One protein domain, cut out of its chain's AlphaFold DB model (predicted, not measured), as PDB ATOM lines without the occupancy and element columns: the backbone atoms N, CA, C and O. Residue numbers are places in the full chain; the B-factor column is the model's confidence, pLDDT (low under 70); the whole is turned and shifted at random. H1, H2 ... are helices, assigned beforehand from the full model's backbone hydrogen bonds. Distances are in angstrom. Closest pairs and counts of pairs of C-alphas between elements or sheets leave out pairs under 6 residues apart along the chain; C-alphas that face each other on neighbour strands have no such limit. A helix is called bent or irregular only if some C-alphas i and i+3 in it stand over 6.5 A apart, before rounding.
ATOM      1  N   VAL A  10      24.620  25.135 125.957       83.38
ATOM      2  CA  VAL A  10      23.895  24.831 127.201       83.38
ATOM      3  C   VAL A  10      23.995  23.343 127.567       83.38
ATOM      4  O   VAL A  10      24.310  23.021 128.708       83.38
ATOM      5  N   GLY A  11      23.873  22.447 126.581       86.56
ATOM      6  CA  GLY A  11      24.011  21.003 126.791       86.56
ATOM      7  C   GLY A  11      25.407  20.551 127.246       86.56
ATOM      8  O   GLY A  11      25.501  19.662 128.086       86.56
ATOM      9  N   LEU A  12      26.505  21.167 126.775       87.12
ATOM     10  CA  LEU A  12      27.843  20.820 127.289       87.12
ATOM     11  C   LEU A  12      28.050  21.339 128.716       87.12
ATOM     12  O   LEU A  12      28.697  20.659 129.509       87.12
ATOM     13  N   ARG A  13      27.463  22.491 129.068       86.38
ATOM     14  CA  ARG A  13      27.439  22.980 130.456       86.38
ATOM     15  C   ARG A  13      26.684  22.007 131.369       86.38
ATOM     16  O   ARG A  13      27.179  21.685 132.439       86.38
ATOM     17  N   GLU A  14      25.528  21.507 130.940       90.00
ATOM     18  CA  GLU A  14      24.730  20.537 131.707       90.00
ATOM     19  C   GLU A  14      25.445  19.187 131.862       90.00
ATOM     20  O   GLU A  14      25.489  18.638 132.963       90.00
ATOM     21  N   VAL A  15      26.094  18.685 130.807       92.50
ATOM     22  CA  VAL A  15      26.936  17.478 130.887       92.50
ATOM     23  C   VAL A  15      28.129  17.691 131.828       92.50
ATOM     24  O   VAL A  15      28.407  16.824 132.657       92.50
ATOM     25  N   ALA A  16      28.807  18.842 131.768       89.94
ATOM     26  CA  ALA A  16      29.903  19.175 132.682       89.94
ATOM     27  C   ALA A  16      29.436  19.321 134.145       89.94
ATOM     28  O   ALA A  16      30.131  18.877 135.061       89.94
ATOM     29  N   ASP A  17      28.243  19.871 134.376       89.25
ATOM     30  CA  ASP A  17      27.623  19.951 135.701       89.25
ATOM     31  C   ASP A  17      27.306  18.559 136.265       89.25
ATOM     32  O   ASP A  17      27.638  18.279 137.417       89.25
ATOM     33  N   VAL A  18      26.735  17.653 135.465       93.69
ATOM     34  CA  VAL A  18      26.474  16.265 135.894       93.69
ATOM     35  C   VAL A  18      27.782  15.505 136.146       93.69
ATOM     36  O   VAL A  18      27.888  14.774 137.134       93.69
ATOM     37  N   LEU A  19      28.809  15.693 135.313       91.62
ATOM     38  CA  LEU A  19      30.121  15.066 135.509       91.62
ATOM     39  C   LEU A  19      30.820  15.578 136.779       91.62
ATOM     40  O   LEU A  19      31.265  14.774 137.597       91.62
ATOM     41  N   THR A  20      30.869  16.893 137.003       90.44
ATOM     42  CA  THR A  20      31.481  17.459 138.222       90.44
ATOM     43  C   THR A  20      30.717  17.060 139.487       90.44
ATOM     44  O   THR A  20      31.345  16.701 140.483       90.44
ATOM     45  N   GLN A  21      29.379  17.017 139.449       90.00
ATOM     46  CA  GLN A  21      28.558  16.531 140.567       90.00
ATOM     47  C   GLN A  21      28.762  15.035 140.847       90.00
ATOM     48  O   GLN A  21      28.895  14.650 142.007       90.00
ATOM     49  N   THR A  22      28.823  14.183 139.819       92.25
ATOM     50  CA  THR A  22      29.009  12.727 140.003       92.25
ATOM     51  C   THR A  22      30.427  12.344 140.429       92.25
ATOM     52  O   THR A  22      30.593  11.343 141.130       92.25
ATOM     53  N   VAL A  23      31.444  13.141 140.082       90.19
ATOM     54  CA  VAL A  23      32.800  13.006 140.639       90.19
ATOM     55  C   VAL A  23      32.841  13.493 142.093       90.19
ATOM     56  O   VAL A  23      33.325  12.761 142.955       90.19
ATOM     57  N   ALA A  24      32.263  14.660 142.401       90.00
ATOM     58  CA  ALA A  24      32.179  15.171 143.773       90.00
ATOM     59  C   ALA A  24      31.418  14.216 144.715       90.00
ATOM     60  O   ALA A  24      31.847  13.997 145.840       90.00
ATOM     61  N   ALA A  25      30.345  13.574 144.243       89.88
ATOM     62  CA  ALA A  25      29.587  12.571 145.001       89.88
ATOM     63  C   ALA A  25      30.306  11.210 145.165       89.88
ATOM     64  O   ALA A  25      29.772  10.310 145.813       89.88
ATOM     65  N   ARG A  26      31.491  11.029 144.563       90.88
ATOM     66  CA  ARG A  26      32.358   9.847 144.748       90.88
ATOM     67  C   ARG A  26      33.591  10.131 145.603       90.88
ATOM     68  O   ARG A  26      34.122   9.199 146.199       90.88
ATOM     69  N   ASP A  27      34.044  11.380 145.645       89.44
ATOM     70  CA  ASP A  27      35.209  11.819 146.408       89.44
ATOM     71  C   ASP A  27      34.848  13.046 147.254       89.44
ATOM     72  O   ASP A  27      35.120  14.190 146.884       89.44
ATOM     73  N   GLU A  28      34.234  12.785 148.411       86.94
ATOM     74  CA  GLU A  28      33.819  13.804 149.386       86.94
ATOM     75  C   GLU A  28      34.991  14.728 149.774       86.94
ATOM     76  O   GLU A  28      34.801  15.931 149.945       86.94
ATOM     77  N   THR A  29      36.229  14.206 149.809       89.00
ATOM     78  CA  THR A  29      37.436  14.982 150.165       89.00
ATOM     79  C   THR A  29      37.767  16.076 149.151       89.00
ATOM     80  O   THR A  29      38.357  17.093 149.507       89.00
ATOM     81  N   LYS A  30      37.360  15.898 147.887       87.69
ATOM     82  CA  LYS A  30      37.526  16.884 146.807       87.69
ATOM     83  C   LYS A  30      36.209  17.531 146.385       87.69
ATOM     84  O   LYS A  30      36.219  18.429 145.545       87.69
ATOM     85  N   ALA A  31      35.078  17.134 146.968       88.38
ATOM     86  CA  ALA A  31      33.761  17.661 146.620       88.38
ATOM     87  C   ALA A  31      33.669  19.183 146.800       88.38
ATOM     88  O   ALA A  31      33.050  19.856 145.976       88.38
ATOM     89  N   GLN A  32      34.312  19.735 147.834       88.62
ATOM     90  CA  GLN A  32      34.421  21.184 148.022       88.62
ATOM     91  C   GLN A  32      35.275  21.833 146.924       88.62
ATOM     92  O   GLN A  32      34.786  22.733 146.247       88.62
ATOM     93  N   HIS A  33      36.479  21.315 146.666       90.69
ATOM     94  CA  HIS A  33      37.364  21.808 145.605       90.69
ATOM     95  C   HIS A  33      36.667  21.835 144.231       90.69
ATOM     96  O   HIS A  33      36.670  22.863 143.562       90.69
ATOM     97  N   PHE A  34      35.965  20.763 143.839       89.69
ATOM     98  CA  PHE A  34      35.210  20.743 142.578       89.69
ATOM     99  C   PHE A  34      34.067  21.774 142.535       89.69
ATOM    100  O   PHE A  34      33.821  22.360 141.479       89.69
ATOM    101  N   ARG A  35      33.381  22.036 143.659       87.69
ATOM    102  CA  ARG A  35      32.349  23.091 143.745       87.69
ATOM    103  C   ARG A  35      32.965  24.488 143.616       87.69
ATOM    104  O   ARG A  35      32.420  25.316 142.890       87.69
ATOM    105  N   GLU A  36      34.093  24.735 144.276       91.25
ATOM    106  CA  GLU A  36      34.814  26.013 144.248       91.25
ATOM    107  C   GLU A  36      35.406  26.301 142.864       91.25
ATOM    108  O   GLU A  36      35.135  27.359 142.299       91.25
ATOM    109  N   THR A  37      36.109  25.340 142.255       89.94
ATOM    110  CA  THR A  37      36.630  25.458 140.883       89.94
ATOM    111  C   THR A  37      35.509  25.691 139.868       89.94
ATOM    112  O   THR A  37      35.665  26.519 138.972       89.94
ATOM    113  N   ARG A  38      34.350  25.035 140.025       88.31
ATOM    114  CA  ARG A  38      33.169  25.276 139.178       88.31
ATOM    115  C   ARG A  38      32.611  26.694 139.344       88.31
ATOM    116  O   ARG A  38      32.289  27.332 138.346       88.31
ATOM    117  N   LEU A  39      32.479  27.186 140.577       89.75
ATOM    118  CA  LEU A  39      32.006  28.552 140.843       89.75
ATOM    119  C   LEU A  39      32.977  29.604 140.293       89.75
ATOM    120  O   LEU A  39      32.537  30.585 139.698       89.75
ATOM    121  N   GLN A  40      34.281  29.369 140.439       91.62
ATOM    122  CA  GLN A  40      35.324  30.238 139.906       91.62
ATOM    123  C   GLN A  40      35.286  30.273 138.369       91.62
ATOM    124  O   GLN A  40      35.176  31.354 137.802       91.62
ATOM    125  N   ALA A  41      35.226  29.119 137.694       88.56
ATOM    126  CA  ALA A  41      35.142  29.054 136.230       88.56
ATOM    127  C   ALA A  41      33.869  29.705 135.646       88.56
ATOM    128  O   ALA A  41      33.920  30.301 134.570       88.56
ATOM    129  N   LEU A  42      32.730  29.624 136.348       87.88
ATOM    130  CA  LEU A  42      31.505  30.339 135.959       87.88
ATOM    131  C   LEU A  42      31.667  31.858 136.097       87.88
ATOM    132  O   LEU A  42      31.291  32.596 135.190       87.88
ATOM    133  N   LYS A  43      32.266  32.318 137.199       90.94
ATOM    134  CA  LYS A  43      32.547  33.739 137.434       90.94
ATOM    135  C   LYS A  43      33.542  34.300 136.413       90.94
ATOM    136  O   LYS A  43      33.322  35.394 135.905       90.94
ATOM    137  N   ASP A  44      34.601  33.561 136.091       88.94
ATOM    138  CA  ASP A  44      35.601  33.989 135.106       88.94
ATOM    139  C   ASP A  44      34.971  34.139 133.712       88.94
ATOM    140  O   ASP A  44      35.198  35.139 133.040       88.94
ATOM    141  N   TYR A  45      34.065  33.231 133.327       86.38
ATOM    142  CA  TYR A  45      33.256  33.350 132.106       86.38
ATOM    143  C   TYR A  45      32.289  34.561 132.120       86.38
ATOM    144  O   TYR A  45      32.059  35.188 131.080       86.38
ATOM    145  N   GLU A  46      31.721  34.920 133.277       87.69
ATOM    146  CA  GLU A  46      30.889  36.125 133.424       87.69
ATOM    147  C   GLU A  46      31.714  37.419 133.320       87.69
ATOM    148  O   GLU A  46      31.318  38.344 132.601       87.69
ATOM    149  N   ASP A  47      32.863  37.491 133.997       89.44
ATOM    150  CA  ASP A  47      33.771  38.642 133.936       89.44
ATOM    151  C   ASP A  47      34.419  38.771 132.527       89.44
ATOM    152  O   ASP A  47      34.502  39.889 132.007       89.44
ATOM    153  N   ASP A  48      34.743  37.668 131.836       87.31
ATOM    154  CA  ASP A  48      35.155  37.635 130.416       87.31
ATOM    155  C   ASP A  48      34.132  38.335 129.504       87.31
ATOM    156  O   ASP A  48      34.452  39.284 128.776       87.31
ATOM    157  N   ILE A  49      32.867  37.903 129.561       86.31
ATOM    158  CA  ILE A  49      31.790  38.483 128.746       86.31
ATOM    159  C   ILE A  49      31.580  39.962 129.083       86.31
ATOM    160  O   ILE A  49      31.340  40.775 128.187       86.31
ATOM    161  N   LYS A  50      31.692  40.324 130.359       86.94
ATOM    162  CA  LYS A  50      31.441  41.672 130.873       86.94
ATOM    163  C   LYS A  50      32.541  42.683 130.538       86.94
ATOM    164  O   LYS A  50      32.210  43.837 130.264       86.94
ATOM    165  N   TYR A  51      33.817  42.289 130.559       87.25
ATOM    166  CA  TYR A  51      34.939  43.201 130.283       87.25
ATOM    167  C   TYR A  51      35.484  43.090 128.853       87.25
ATOM    168  O   TYR A  51      35.913  44.103 128.300       87.25
ATOM    169  N   HIS A  52      35.434  41.906 128.232       81.25
ATOM    170  CA  HIS A  52      35.996  41.655 126.896       81.25
ATOM    171  C   HIS A  52      34.925  41.455 125.807       81.25
ATOM    172  O   HIS A  52      35.238  41.548 124.617       81.25
ATOM    173  N   GLY A  53      33.659  41.213 126.175       82.62
ATOM    174  CA  GLY A  53      32.542  41.055 125.231       82.62
ATOM    175  C   GLY A  53      32.512  39.713 124.488       82.62
ATOM    176  O   GLY A  53      31.774  39.567 123.508       82.62
ATOM    177  N   LYS A  54      33.334  38.750 124.916       81.50
ATOM    178  CA  LYS A  54      33.554  37.434 124.298       81.50
ATOM    179  C   LYS A  54      34.120  36.466 125.350       81.50
ATOM    180  O   LYS A  54      34.852  36.926 126.220       81.50
ATOM    181  N   PRO A  55      33.791  35.165 125.288       81.00
ATOM    182  CA  PRO A  55      34.278  34.185 126.255       81.00
ATOM    183  C   PRO A  55      35.726  33.766 125.962       81.00
ATOM    184  O   PRO A  55      36.098  33.633 124.793       81.00
ATOM    185  N   PHE A  56      36.498  33.493 127.015       78.62
ATOM    186  CA  PHE A  56      37.879  33.001 126.972       78.62
ATOM    187  C   PHE A  56      38.832  33.845 126.091       78.62
ATOM    188  O   PHE A  56      39.531  33.286 125.242       78.62
ATOM    189  N   PRO A  57      38.882  35.184 126.264       73.38
ATOM    190  CA  PRO A  57      39.655  36.086 125.411       73.38
ATOM    191  C   PRO A  57      41.140  35.709 125.397       73.38
ATOM    192  O   PRO A  57      41.712  35.508 124.333       73.38
ATOM    193  N   ILE A  58      41.741  35.491 126.573       72.75
ATOM    194  CA  ILE A  58      43.155  35.108 126.710       72.75
ATOM    195  C   ILE A  58      43.451  33.815 125.930       72.75
ATOM    196  O   ILE A  58      44.416  33.757 125.179       72.75
TER     197      ILE A  58
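Overview. This is residues 10 to 58 of the 292 residues of an uncharacterized protein of Trichomonascus ciferrii (UniProt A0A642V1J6). Two helices make a narrow V, a helical hairpin with unequal arms: long H2 is one arm, shorter H1 folds back from its first residues as the other, and the two are joined at a tight turn and spread apart away from it. At the far end of H2, the tail of residues 53 to 58 turns back beside the helix. The printed part has 49 residues with two named helices, H1 then H2, and no named strand; the class is all helix. It is loose, with a radius of gyration of the C-alphas of 12.7 A, and elongated, spanning 37 by 22 by 14 A.

Arrangement. H2, residues 28 to 52, and H1, residues 10 to 24, form a helical hairpin. They touch, and the closest C-alphas are those of Ala 24 and Ala 31, 4.1 A apart. H1 touches H2 with residues 20 to 24 alone, and H2 touches H1 with residues 30 to 35 alone. Their lines stand at a shallow tilt of 27 degrees, and they run opposite ways. Their centres are 13.0 A apart. In H1 every O i to N i+4 pair is within hydrogen-bond range; in H2, 19 of 21 are.

Along the chain. H2 measures 35.9 A from C-alpha 28 to C-alpha 52 at (35.996, 41.655, 126.896). It is irregular: C-alphas 29 and 32 are 7.2 A apart. H1 begins with C-alpha 10 at (23.895, 24.831, 127.201) and measures 20.9 A to C-alpha 24.

Size, cuts and confidence. The two C-alphas farthest apart are those of Arg 26 and Gly 53, at 36.8 A. Residues 10 to 15, which belong to H1, stand free, as do residues 25 to 30, of which 28 to 30 belong to H2. The link from H1 to H2 is tight, with 3 residues. The printed part has no cut. The mean pLDDT of the printed part is 87.6, and no printed residue is under 70.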